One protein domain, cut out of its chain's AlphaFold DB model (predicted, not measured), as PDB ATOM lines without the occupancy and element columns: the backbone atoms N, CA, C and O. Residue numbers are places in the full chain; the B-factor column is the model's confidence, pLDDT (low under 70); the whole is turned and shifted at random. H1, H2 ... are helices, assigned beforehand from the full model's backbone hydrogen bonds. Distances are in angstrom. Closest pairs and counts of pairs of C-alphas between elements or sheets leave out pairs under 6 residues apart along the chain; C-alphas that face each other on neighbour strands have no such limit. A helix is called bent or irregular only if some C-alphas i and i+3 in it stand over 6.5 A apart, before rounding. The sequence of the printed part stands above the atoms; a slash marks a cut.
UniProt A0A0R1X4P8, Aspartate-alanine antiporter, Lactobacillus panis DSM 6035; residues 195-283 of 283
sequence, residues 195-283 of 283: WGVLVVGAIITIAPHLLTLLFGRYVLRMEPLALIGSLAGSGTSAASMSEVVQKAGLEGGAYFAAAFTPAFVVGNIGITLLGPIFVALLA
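This is residues 195 to 283 of the 283 residues of the protein "Aspartate-alanine antiporter" of Lactobacillus panis DSM 6035 (UniProt A0A0R1X4P8). What would one see first? A long helical arm, H3b, has H2 and the short arm H3a packed on its residues 252 to 267, and H1 packs on H2 through its residues 209 to 217. Two stretches stick out of this compact body: residues 195 to 204, mostly in H1, and residues 269 to 283, mostly in H3b. What is it built of? The printed part has 89 residues with three named helices, H1, H2 and the bent H3 in chain order, and no named strand; the class is all helix. How open is the whole? It is loose, with a radius of gyration of the C-alphas of 15.3 A and spans of 49 by 34 by 26 A.

How does the first helix stand to the second? H1, residues 196 to 218, touches H2, residues 224 to 234, with residues 209 to 217 alone; the closest C-alphas are those of Gly 216 and Leu 227, 6.5 A apart. They form a helical hairpin at a steep tilt of 42 degrees, opposite ways. What comes next? H3, residues 238 to 282, was assigned as one helix by its hydrogen bonds but is bent: C-alphas 247 and 250 are 9.3 A apart. Its arm H3a, residues 238 to 247, forms a helical hairpin with H2 at a shallow tilt of 24 degrees, opposite ways, the closest C-alphas being those of Ala 232 and Met 241, 5.8 A apart. How does the other arm stand? H3b, residues 250 to 282, touches H2 with residues 255 to 267 alone, the same way at a tilt of 36 degrees, only just steep; the closest C-alphas are those of Gly 233 and Phe 264, 4.1 A apart. It touches H3a with residues 252 to 260 alone, opposite ways at a shallow tilt of 12 degrees, the closest C-alphas being those of Val 245 and Gly 253, 4.2 A apart. H1 is apart from H3a and H3b. Are the backbones within hydrogen-bond range? Every O i to N i+4 pair is so in H2 and H3a, against 17 of 19 in H1 and 23 of 29 in H3b.

Where does H1 run? It runs 32.2 A from C-alpha 196 at (-20.696, -13.418, 56.522) to C-alpha 218 at (9.934, -18.816, 48.331). It is neither bent nor irregular, but only just: C-alphas 205 and 208 are 6.3 A apart. How long are the others? H2 spans 15.1 A, H3a 14.4 A and H3b 47.8 A, ending with C-alpha 282 at (-8.073, -39.096, 71.002); H3b has a kink of 38 degrees near residue 273.

How far does it reach? The two C-alphas farthest apart, those of Gly 249 and Ala 283, are 50.2 A apart. Are there cuts or long links? The printed part has no cut, and the links H1 to H2 and H2 to H3 are tight. Where is confidence low? The mean pLDDT of the printed part is 86.2, and residues 250 and 283 are under 70.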
ATOM      1  N   TRP A 195     -24.790 -13.575  55.379       88.69
ATOM      2  CA  TRP A 195     -23.846 -13.363  54.273       88.69
ATOM      3  C   TRP A 195     -22.365 -13.432  54.688       88.69
ATOM      4  O   TRP A 195     -21.501 -13.632  53.835       88.69
ATOM      5  N   GLY A 196     -22.060 -13.322  55.989       87.31
ATOM      6  CA  GLY A 196     -20.696 -13.418  56.522       87.31
ATOM      7  C   GLY A 196     -20.013 -14.757  56.227       87.31
ATOM      8  O   GLY A 196     -18.794 -14.794  56.053       87.31
ATOM      9  N   VAL A 197     -20.788 -15.837  56.058       87.88
ATOM     10  CA  VAL A 197     -20.263 -17.159  55.670       87.88
ATOM     11  C   VAL A 197     -19.528 -17.117  54.341       87.88
ATOM     12  O   VAL A 197     -18.527 -17.809  54.189       87.88
ATOM     13  N   LEU A 198     -19.979 -16.299  53.385       87.81
ATOM     14  CA  LEU A 198     -19.319 -16.210  52.082       87.81
ATOM     15  C   LEU A 198     -17.917 -15.634  52.205       87.81
ATOM     16  O   LEU A 198     -16.988 -16.133  51.578       87.81
ATOM     17  N   VAL A 199     -17.761 -14.605  53.035       89.94
ATOM     18  CA  VAL A 199     -16.468 -13.955  53.261       89.94
ATOM     19  C   VAL A 199     -15.524 -14.918  53.969       89.94
ATOM     20  O   VAL A 199     -14.390 -15.103  53.531       89.94
ATOM     21  N   VAL A 200     -16.004 -15.590  55.016       90.06
ATOM     22  CA  VAL A 200     -15.214 -16.586  55.751       90.06
ATOM     23  C   VAL A 200     -14.830 -17.756  54.840       90.06
ATOM     24  O   VAL A 200     -13.664 -18.136  54.799       90.06
ATOM     25  N   GLY A 201     -15.767 -18.282  54.049       88.00
ATOM     26  CA  GLY A 201     -15.507 -19.354  53.087       88.00
ATOM     27  C   GLY A 201     -14.504 -18.952  52.003       88.00
ATOM     28  O   GLY A 201     -13.592 -19.720  51.692       88.00
ATOM     29  N   ALA A 202     -14.607 -17.727  51.478       90.00
ATOM     30  CA  ALA A 202     -13.644 -17.189  50.522       90.00
ATOM     31  C   ALA A 202     -12.243 -17.092  51.138       90.00
ATOM     32  O   ALA A 202     -11.276 -17.551  50.530       90.00
ATOM     33  N   ILE A 203     -12.126 -16.575  52.364       93.38
ATOM     34  CA  ILE A 203     -10.844 -16.487  53.075       93.38
ATOM     35  C   ILE A 203     -10.262 -17.884  53.308       93.38
ATOM     36  O   ILE A 203      -9.105 -18.119  52.965       93.38
ATOM     37  N   ILE A 204     -11.055 -18.827  53.822       90.88
ATOM     38  CA  ILE A 204     -10.603 -20.199  54.103       90.88
ATOM     39  C   ILE A 204     -10.228 -20.950  52.817       90.88
ATOM     40  O   ILE A 204      -9.392 -21.843  52.865       90.88
ATOM     41  N   THR A 205     -10.776 -20.587  51.658       88.62
ATOM     42  CA  THR A 205     -10.412 -21.226  50.380       88.62
ATOM     43  C   THR A 205      -9.166 -20.596  49.756       88.62
ATOM     44  O   THR A 205      -8.255 -21.303  49.314       88.62
ATOM     45  N   ILE A 206      -9.108 -19.261  49.720       91.31
ATOM     46  CA  ILE A 206      -8.052 -18.504  49.037       91.31
ATOM     47  C   ILE A 206      -6.771 -18.475  49.868       91.31
ATOM     48  O   ILE A 206      -5.684 -18.653  49.316       91.31
ATOM     49  N   ALA A 207      -6.874 -18.263  51.184       94.19
ATOM     50  CA  ALA A 207      -5.701 -18.085  52.031       94.19
ATOM     51  C   ALA A 207      -4.785 -19.321  52.035       94.19
ATOM     52  O   ALA A 207      -3.591 -19.133  51.807       94.19
ATOM     53  N   PRO A 208      -5.274 -20.571  52.183       91.06
ATOM     54  CA  PRO A 208      -4.408 -21.744  52.106       91.06
ATOM     55  C   PRO A 208      -3.734 -21.885  50.744       91.06
ATOM     56  O   PRO A 208      -2.530 -22.102  50.711       91.06
ATOM     57  N   HIS A 209      -4.461 -21.680  49.637       90.62
ATOM     58  CA  HIS A 209      -3.880 -21.749  48.290       90.62
ATOM     59  C   HIS A 209      -2.784 -20.701  48.082       90.62
ATOM     60  O   HIS A 209      -1.728 -20.999  47.519       90.62
ATOM     61  N   LEU A 210      -3.009 -19.476  48.562       93.81
ATOM     62  CA  LEU A 210      -2.025 -18.405  48.476       93.81
ATOM     63  C   LEU A 210      -0.805 -18.706  49.353       93.81
ATOM     64  O   LEU A 210       0.326 -18.550  48.900       93.81
ATOM     65  N   LEU A 211      -1.014 -19.195  50.576       93.81
ATOM     66  CA  LEU A 211       0.067 -19.600  51.472       93.81
ATOM     67  C   LEU A 211       0.893 -20.741  50.873       93.81
ATOM     68  O   LEU A 211       2.119 -20.650  50.869       93.81
ATOM     69  N   THR A 212       0.261 -21.772  50.311       91.50
ATOM     70  CA  THR A 212       0.973 -22.880  49.655       91.50
ATOM     71  C   THR A 212       1.715 -22.423  48.403       91.50
ATOM     72  O   THR A 212       2.833 -22.876  48.164       91.50
ATOM     73  N   LEU A 213       1.151 -21.481  47.639       94.25
ATOM     74  CA  LEU A 213       1.821 -20.882  46.484       94.25
ATOM     75  C   LEU A 213       3.079 -20.115  46.912       94.25
ATOM     76  O   LEU A 213       4.158 -20.327  46.353       94.25
ATOM     77  N   LEU A 214       2.958 -19.244  47.917       94.38
ATOM     78  CA  LEU A 214       4.073 -18.452  48.438       94.38
ATOM     79  C   LEU A 214       5.144 -19.353  49.061       94.38
ATOM     80  O   LEU A 214       6.328 -19.187  48.779       94.38
ATOM     81  N   PHE A 215       4.741 -20.343  49.854       94.62
ATOM     82  CA  PHE A 215       5.655 -21.305  50.459       94.62
ATOM     83  C   PHE A 215       6.394 -22.128  49.395       94.62
ATOM     84  O   PHE A 215       7.622 -22.237  49.432       94.62
ATOM     85  N   GLY A 216       5.675 -22.637  48.391       92.94
ATOM     86  CA  GLY A 216       6.264 -23.376  47.277       92.94
ATOM     87  C   GLY A 216       7.250 -22.535  46.462       92.94
ATOM     88  O   GLY A 216       8.321 -23.017  46.087       92.94
ATOM     89  N   ARG A 217       6.946 -21.250  46.247       93.44
ATOM     90  CA  ARG A 217       7.819 -20.327  45.511       93.44
ATOM     91  C   ARG A 217       9.048 -19.890  46.309       93.44
ATOM     92  O   ARG A 217      10.144 -19.883  45.755       93.44
ATOM     93  N   TYR A 218       8.877 -19.483  47.565       93.94
ATOM     94  CA  TYR A 218       9.934 -18.816  48.331       93.94
ATOM     95  C   TYR A 218      10.739 -19.764  49.220       93.94
ATOM     96  O   TYR A 218      11.951 -19.589  49.340       93.94
ATOM     97  N   VAL A 219      10.097 -20.776  49.810       95.38
ATOM     98  CA  VAL A 219      10.763 -21.734  50.706       95.38
ATOM     99  C   VAL A 219      11.279 -22.929  49.915       95.38
ATOM    100  O   VAL A 219      12.472 -23.219  49.953       95.38
ATOM    101  N   LEU A 220      10.402 -23.584  49.150       92.75
ATOM    102  CA  LEU A 220      10.766 -24.772  48.367       92.75
ATOM    103  C   LEU A 220      11.442 -24.436  47.030       92.75
ATOM    104  O   LEU A 220      12.024 -25.320  46.409       92.75
ATOM    105  N   ARG A 221      11.379 -23.168  46.593       93.94
ATOM    106  CA  ARG A 221      11.961 -22.674  45.330       93.94
ATOM    107  C   ARG A 221      11.561 -23.524  44.120       93.94
ATOM    108  O   ARG A 221      12.377 -23.793  43.241       93.94
ATOM    109  N   MET A 222      10.298 -23.944  44.088       91.50
ATOM    110  CA  MET A 222       9.772 -24.781  43.016       91.50
ATOM    111  C   MET A 222       9.757 -24.034  41.680       91.50
ATOM    112  O   MET A 222       9.516 -22.822  41.606       91.50
ATOM    113  N   GLU A 223       9.996 -24.791  40.613       92.88
ATOM    114  CA  GLU A 223       9.831 -24.326  39.242       92.88
ATOM    115  C   GLU A 223       8.350 -23.943  39.003       92.88
ATOM    116  O   GLU A 223       7.461 -24.641  39.500       92.88
ATOM    117  N   PRO A 224       8.052 -22.814  38.325       89.38
ATOM    118  CA  PRO A 224       6.686 -22.302  38.188       89.38
ATOM    119  C   PRO A 224       5.652 -23.287  37.627       89.38
ATOM    120  O   PRO A 224       4.535 -23.329  38.145       89.38
ATOM    121  N   LEU A 225       5.992 -24.074  36.601       89.12
ATOM    122  CA  LEU A 225       5.054 -25.030  36.001       89.12
ATOM    123  C   LEU A 225       4.739 -26.161  36.986       89.12
ATOM    124  O   LEU A 225       3.568 -26.477  37.225       89.12
ATOM    125  N   ALA A 226       5.770 -26.711  37.632       90.69
ATOM    126  CA  ALA A 226       5.604 -27.714  38.679       90.69
ATOM    127  C   ALA A 226       4.805 -27.172  39.876       90.69
ATOM    128  O   ALA A 226       3.944 -27.872  40.414       90.69
ATOM    129  N   LEU A 227       5.038 -25.918  40.271       92.44
ATOM    130  CA  LEU A 227       4.315 -25.273  41.365       92.44
ATOM    131  C   LEU A 227       2.814 -25.185  41.064       92.44
ATOM    132  O   LEU A 227       2.012 -25.612  41.891       92.44
ATOM    133  N   ILE A 228       2.428 -24.711  39.878       91.75
ATOM    134  CA  ILE A 228       1.015 -24.606  39.473       91.75
ATOM    135  C   ILE A 228       0.352 -25.990  39.421       91.75
ATOM    136  O   ILE A 228      -0.748 -26.159  39.950       91.75
ATOM    137  N   GLY A 229       1.025 -26.989  38.837       90.94
ATOM    138  CA  GLY A 229       0.508 -28.362  38.788       90.94
ATOM    139  C   GLY A 229       0.315 -28.951  40.188       90.94
ATOM    140  O   GLY A 229      -0.745 -29.495  40.502       90.94
ATOM    141  N   SER A 230       1.302 -28.766  41.068       91.56
ATOM    142  CA  SER A 230       1.228 -29.219  42.461       91.56
ATOM    143  C   SER A 230       0.149 -28.493  43.271       91.56
ATOM    144  O   SER A 230      -0.507 -29.132  44.087       91.56
ATOM    145  N   LEU A 231      -0.097 -27.204  43.001       92.19
ATOM    146  CA  LEU A 231      -1.137 -26.405  43.653       92.19
ATOM    147  C   LEU A 231      -2.541 -26.896  43.275       92.19
ATOM    148  O   LEU A 231      -3.402 -27.053  44.140       92.19
ATOM    149  N   ALA A 232      -2.765 -27.197  41.990       90.81
ATOM    150  CA  ALA A 232      -4.014 -27.811  41.538       90.81
ATOM    151  C   ALA A 232      -4.216 -29.200  42.170       90.81
ATOM    152  O   ALA A 232      -5.332 -29.550  42.562       90.81
ATOM    153  N   GLY A 233      -3.131 -29.969  42.318       88.62
ATOM    154  CA  GLY A 233      -3.132 -31.276  42.973       88.62
ATOM    155  C   GLY A 233      -3.445 -31.197  44.467       88.62
ATOM    156  O   GLY A 233      -4.323 -31.918  44.938       88.62
ATOM    157  N   SER A 234      -2.795 -30.292  45.205       87.62
ATOM    158  CA  SER A 234      -3.029 -30.099  46.643       87.62
ATOM    159  C   SER A 234      -4.435 -29.586  46.942       87.62
ATOM    160  O   SER A 234      -5.035 -29.998  47.928       87.62
ATOM    161  N   GLY A 235      -4.977 -28.724  46.075       86.69
ATOM    162  CA  GLY A 235      -6.366 -28.265  46.143       86.69
ATOM    163  C   GLY A 235      -7.386 -29.311  45.689       86.69
ATOM    164  O   GLY A 235      -8.585 -29.036  45.684       86.69
ATOM    165  N   THR A 236      -6.941 -30.504  45.277       85.69
ATOM    166  CA  THR A 236      -7.775 -31.573  44.701       85.69
ATOM    167  C   THR A 236      -8.662 -31.104  43.537       85.69
ATOM    168  O   THR A 236      -9.720 -31.670  43.269       85.69
ATOM    169  N   SER A 237      -8.222 -30.072  42.809       85.56
ATOM    170  CA  SER A 237      -9.010 -29.421  41.763       85.56
ATOM    171  C   SER A 237      -8.670 -29.984  40.385       85.56
ATOM    172  O   SER A 237      -7.829 -29.457  39.650       85.56
ATOM    173  N   ALA A 238      -9.364 -31.062  40.011       80.75
ATOM    174  CA  ALA A 238      -9.256 -31.643  38.672       80.75
ATOM    175  C   ALA A 238      -9.692 -30.652  37.576       80.75
ATOM    176  O   ALA A 238      -9.097 -30.626  36.503       80.75
ATOM    177  N   ALA A 239     -10.676 -29.789  37.854       81.56
ATOM    178  CA  ALA A 239     -11.147 -28.782  36.905       81.56
ATOM    179  C   ALA A 239     -10.067 -27.740  36.575       81.56
ATOM    180  O   ALA A 239      -9.812 -27.465  35.403       81.56
ATOM    181  N   SER A 240      -9.386 -27.203  37.597       86.62
ATOM    182  CA  SER A 240      -8.277 -26.262  37.392       86.62
ATOM    183  C   SER A 240      -7.140 -26.910  36.605       86.62
ATOM    184  O   SER A 240      -6.562 -26.278  35.727       86.62
ATOM    185  N   MET A 241      -6.850 -28.180  36.890       87.56
ATOM    186  CA  MET A 241      -5.821 -28.936  36.188       87.56
ATOM    187  C   MET A 241      -6.154 -29.136  34.700       87.56
ATOM    188  O   MET A 241      -5.311 -28.865  33.846       87.56
ATOM    189  N   SER A 242      -7.385 -29.546  34.379       82.88
ATOM    190  CA  SER A 242      -7.839 -29.718  32.992       82.88
ATOM    191  C   SER A 242      -7.733 -28.425  32.181       82.88
ATOM    192  O   SER A 242      -7.244 -28.447  31.054       82.88
ATOM    193  N   GLU A 243      -8.128 -27.292  32.766       85.75
ATOM    194  CA  GLU A 243      -8.043 -25.977  32.118       85.75
ATOM    195  C   GLU A 243      -6.587 -25.547  31.867       85.75
ATOM    196  O   GLU A 243      -6.249 -25.054  30.788       85.75
ATOM    197  N   VAL A 244      -5.699 -25.750  32.847       88.50
ATOM    198  CA  VAL A 244      -4.271 -25.419  32.708       88.50
ATOM    199  C   VAL A 244      -3.619 -26.275  31.623       88.50
ATOM    200  O   VAL A 244      -2.898 -25.738  30.784       88.50
ATOM    201  N   VAL A 245      -3.906 -27.579  31.583       85.81
ATOM    202  CA  VAL A 245      -3.409 -28.481  30.530       85.81
ATOM    203  C   VAL A 245      -3.927 -28.070  29.157       85.81
ATOM    204  O   VAL A 245      -3.147 -28.012  28.207       85.81
ATOM    205  N   GLN A 246      -5.215 -27.737  29.048       83.94
ATOM    206  CA  GLN A 246      -5.807 -27.307  27.784       83.94
ATOM    207  C   GLN A 246      -5.120 -26.045  27.243       83.94
ATOM    208  O   GLN A 246      -4.811 -25.979  26.053       83.94
ATOM    209  N   LYS A 247      -4.822 -25.072  28.112       86.75
ATOM    210  CA  LYS A 247      -4.095 -23.849  27.734       86.75
ATOM    211  C   LYS A 247      -2.621 -24.088  27.418       86.75
ATOM    212  O   LYS A 247      -2.063 -23.389  26.579       86.75
ATOM    213  N   ALA A 248      -1.991 -25.047  28.088       84.56
ATOM    214  CA  ALA A 248      -0.572 -25.351  27.930       84.56
ATOM    215  C   ALA A 248      -0.245 -26.189  26.681       84.56
ATOM    216  O   ALA A 248       0.912 -26.239  26.263       84.56
ATOM    217  N   GLY A 249      -1.239 -26.860  26.093       79.44
ATOM    218  CA  GLY A 249      -1.037 -27.781  24.975       79.44
ATOM    219  C   GLY A 249      -0.345 -29.088  25.386       79.44
ATOM    220  O   GLY A 249      -0.098 -29.345  26.563       79.44
ATOM    221  N   LEU A 250      -0.035 -29.937  24.400       67.56
ATOM    222  CA  LEU A 250       0.459 -31.304  24.626       67.56
ATOM    223  C   LEU A 250       1.798 -31.356  25.380       67.56
ATOM    224  O   LEU A 250       1.949 -32.149  26.308       67.56
ATOM    225  N   GLU A 251       2.760 -30.505  25.014       72.69
ATOM    226  CA  GLU A 251       4.087 -30.506  25.643       72.69
ATOM    227  C   GLU A 251       4.045 -29.935  27.063       72.69
ATOM    228  O   GLU A 251       4.574 -30.548  27.989       72.69
ATOM    229  N   GLY A 252       3.369 -28.798  27.263       76.00
ATOM    230  CA  GLY A 252       3.254 -28.165  28.577       76.00
ATOM    231  C   GLY A 252       2.373 -28.959  29.545       76.00
ATOM    232  O   GLY A 252       2.699 -29.079  30.727       76.00
ATOM    233  N   GLY A 253       1.293 -29.565  29.045       81.69
ATOM    234  CA  GLY A 253       0.346 -30.347  29.838       81.69
ATOM    235  C   GLY A 253       0.989 -31.515  30.588       81.69
ATOM    236  O   GLY A 253       0.657 -31.761  31.749       81.69
ATOM    237  N   ALA A 254       1.965 -32.184  29.967       80.88
ATOM    238  CA  ALA A 254       2.708 -33.275  30.593       80.88
ATOM    239  C   ALA A 254       3.481 -32.824  31.848       80.88
ATOM    240  O   ALA A 254       3.498 -33.552  32.844       80.88
ATOM    241  N   TYR A 255       4.060 -31.617  31.844       85.50
ATOM    242  CA  TYR A 255       4.776 -31.070  33.005       85.50
ATOM    243  C   TYR A 255       3.830 -30.782  34.173       85.50
ATOM    244  O   TYR A 255       4.108 -31.181  35.307       85.50
ATOM    245  N   PHE A 256       2.680 -30.155  33.903       89.25
ATOM    246  CA  PHE A 256       1.668 -29.917  34.937       89.25
ATOM    247  C   PHE A 256       1.136 -31.233  35.511       89.25
ATOM    248  O   PHE A 256       0.994 -31.359  36.728       89.25
ATOM    249  N   ALA A 257       0.891 -32.234  34.657       84.69
ATOM    250  CA  ALA A 257       0.373 -33.536  35.073       84.69
ATOM    251  C   ALA A 257       1.352 -34.289  35.968       84.69
ATOM    252  O   ALA A 257       0.947 -34.824  37.002       84.69
ATOM    253  N   ALA A 258       2.640 -34.251  35.628       86.75
ATOM    254  CA  ALA A 258       3.688 -34.862  36.432       86.75
ATOM    255  C   ALA A 258       3.750 -34.287  37.858       86.75
ATOM    256  O   ALA A 258       3.965 -35.039  38.808       86.75
ATOM    257  N   ALA A 259       3.526 -32.979  38.024       89.81
ATOM    258  CA  ALA A 259       3.515 -32.336  39.338       89.81
ATOM    259  C   ALA A 259       2.171 -32.475  40.080       89.81
ATOM    260  O   ALA A 259       2.150 -32.574  41.309       89.81
ATOM    261  N   PHE A 260       1.053 -32.525  39.350       90.31
ATOM    262  CA  PHE A 260      -0.292 -32.708  39.900       90.31
ATOM    263  C   PHE A 260      -0.452 -34.062  40.595       90.31
ATOM    264  O   PHE A 260      -0.932 -34.121  41.728       90.31
ATOM    265  N   THR A 261      -0.047 -35.154  39.937       85.81
ATOM    266  CA  THR A 261      -0.294 -36.522  40.417       85.81
ATOM    267  C   THR A 261       0.211 -36.788  41.843       85.81
ATOM    268  O   THR A 261      -0.598 -37.233  42.658       85.81
ATOM    269  N   PRO A 262       1.485 -36.535  42.202       86.94
ATOM    270  CA  PRO A 262       1.964 -36.812  43.554       86.94
ATOM    271  C   PRO A 262       1.248 -35.957  44.606       86.94
ATOM    272  O   PRO A 262       0.854 -36.487  45.642       86.94
ATOM    273  N   ALA A 263       1.009 -34.670  44.330       88.94
ATOM    274  CA  ALA A 263       0.295 -33.784  45.249       88.94
ATOM    275  C   ALA A 263      -1.160 -34.238  45.468       88.94
ATOM    276  O   ALA A 263      -1.623 -34.311  46.606       88.94
ATOM    277  N   PHE A 264      -1.853 -34.624  44.393       87.25
ATOM    278  CA  PHE A 264      -3.226 -35.128  44.439       87.25
ATOM    279  C   PHE A 264      -3.340 -36.446  45.212       87.25
ATOM    280  O   PHE A 264      -4.259 -36.628  46.012       87.25
ATOM    281  N   VAL A 265      -2.407 -37.376  44.988       83.69
ATOM    282  CA  VAL A 265      -2.389 -38.680  45.667       83.69
ATOM    283  C   VAL A 265      -2.126 -38.509  47.160       83.69
ATOM    284  O   VAL A 265      -2.871 -39.054  47.974       83.69
ATOM    285  N   VAL A 266      -1.113 -37.719  47.526       84.56
ATOM    286  CA  VAL A 266      -0.784 -37.450  48.932       84.56
ATOM    287  C   VAL A 266      -1.936 -36.732  49.635       84.56
ATOM    288  O   VAL A 266      -2.286 -37.117  50.748       84.56
ATOM    289  N   GLY A 267      -2.571 -35.753  48.983       82.06
ATOM    290  CA  GLY A 267      -3.724 -35.041  49.535       82.06
ATOM    291  C   GLY A 267      -4.911 -35.964  49.823       82.06
ATOM    292  O   GLY A 267      -5.408 -36.000  50.946       82.06
ATOM    293  N   ASN A 268      -5.329 -36.770  48.842       81.50
ATOM    294  CA  ASN A 268      -6.489 -37.658  48.997       81.50
ATOM    295  C   ASN A 268      -6.249 -38.793  50.000       81.50
ATOM    296  O   ASN A 268      -7.127 -39.085  50.818       81.50
ATOM    297  N   ILE A 269      -5.060 -39.407  49.983       79.25
ATOM    298  CA  ILE A 269      -4.686 -40.416  50.984       79.25
ATOM    299  C   ILE A 269      -4.629 -39.768  52.370       79.25
ATOM    300  O   ILE A 269      -5.204 -40.303  53.316       79.25
ATOM    301  N   GLY A 270      -3.985 -38.603  52.482       79.38
ATOM    302  CA  GLY A 270      -3.851 -37.864  53.732       79.38
ATOM    303  C   GLY A 270      -5.205 -37.544  54.358       79.38
ATOM    304  O   GLY A 270      -5.441 -37.921  55.502       79.38
ATOM    305  N   ILE A 271      -6.127 -36.940  53.602       79.75
ATOM    306  CA  ILE A 271      -7.481 -36.611  54.085       79.75
ATOM    307  C   ILE A 271      -8.237 -37.876  54.515       79.75
ATOM    308  O   ILE A 271      -8.870 -37.883  55.570       79.75
ATOM    309  N   THR A 272      -8.137 -38.958  53.739       78.06
ATOM    310  CA  THR A 272      -8.818 -40.227  54.050       78.06
ATOM    311  C   THR A 272      -8.308 -40.848  55.354       78.06
ATOM    312  O   THR A 272      -9.093 -41.395  56.125       78.06
ATOM    313  N   LEU A 273      -7.000 -40.767  55.620       76.44
ATOM    314  CA  LEU A 273      -6.378 -41.373  56.801       76.44
ATOM    315  C   LEU A 273      -6.403 -40.465  58.035       76.44
ATOM    316  O   LEU A 273      -6.399 -40.974  59.155       76.44
ATOM    317  N   LEU A 274      -6.460 -39.142  57.856       79.19
ATOM    318  CA  LEU A 274      -6.469 -38.185  58.963       79.19
ATOM    319  C   LEU A 274      -7.653 -38.410  59.904       79.19
ATOM    320  O   LEU A 274      -7.453 -38.374  61.110       79.19
ATOM    321  N   GLY A 275      -8.851 -38.697  59.384       77.00
ATOM    322  CA  GLY A 275     -10.035 -38.951  60.214       77.00
ATOM    323  C   GLY A 275      -9.822 -40.086  61.229       77.00
ATOM    324  O   GLY A 275      -9.862 -39.834  62.434       77.00
ATOM    325  N   PRO A 276      -9.535 -41.321  60.778       75.62
ATOM    326  CA  PRO A 276      -9.223 -42.433  61.671       75.62
ATOM    327  C   PRO A 276      -8.023 -42.178  62.591       75.62
ATOM    328  O   PRO A 276      -8.074 -42.566  63.753       75.62
ATOM    329  N   ILE A 277      -6.963 -41.517  62.106       78.19
ATOM    330  CA  ILE A 277      -5.780 -41.189  62.922       78.19
ATOM    331  C   ILE A 277      -6.137 -40.208  64.044       78.19
ATOM    332  O   ILE A 277      -5.706 -40.400  65.177       78.19
ATOM    333  N   PHE A 278      -6.944 -39.182  63.765       80.88
ATOM    334  CA  PHE A 278      -7.413 -38.247  64.787       80.88
ATOM    335  C   PHE A 278      -8.242 -38.955  65.857       80.88
ATOM    336  O   PHE A 278      -8.027 -38.722  67.041       80.88
ATOM    337  N   VAL A 279      -9.147 -39.849  65.451       78.69
ATOM    338  CA  VAL A 279      -9.928 -40.658  66.398       78.69
ATOM    339  C   VAL A 279      -9.014 -41.572  67.222       78.69
ATOM    340  O   VAL A 279      -9.209 -41.681  68.426       78.69
ATOM    341  N   ALA A 280      -7.991 -42.172  66.606       76.00
ATOM    342  CA  ALA A 280      -7.000 -43.012  67.280       76.00
ATOM    343  C   ALA A 280      -6.179 -42.259  68.334       76.00
ATOM    344  O   ALA A 280      -5.867 -42.816  69.375       76.00
ATOM    345  N   LEU A 281      -5.795 -41.015  68.036       77.81
ATOM    346  CA  LEU A 281      -5.004 -40.166  68.931       77.81
ATOM    347  C   LEU A 281      -5.821 -39.625  70.111       77.81
ATOM    348  O   LEU A 281      -5.236 -39.218  71.112       77.81
ATOM    349  N   LEU A 282      -7.147 -39.566  69.969       78.00
ATOM    350  CA  LEU A 282      -8.073 -39.096  71.002       78.00
ATOM    351  C   LEU A 282      -8.626 -40.227  71.891       78.00
ATOM    352  O   LEU A 282      -9.286 -39.917  72.882       78.00
ATOM    353  N   ALA A 283      -8.398 -41.493  71.527       62.97
ATOM    354  CA  ALA A 283      -8.816 -42.686  72.269       62.97
ATOM    355  C   ALA A 283      -7.718 -43.167  73.229       62.97
ATOM    356  O   ALA A 283      -8.085 -43.630  74.332       62.97
TER     357      ALA A 283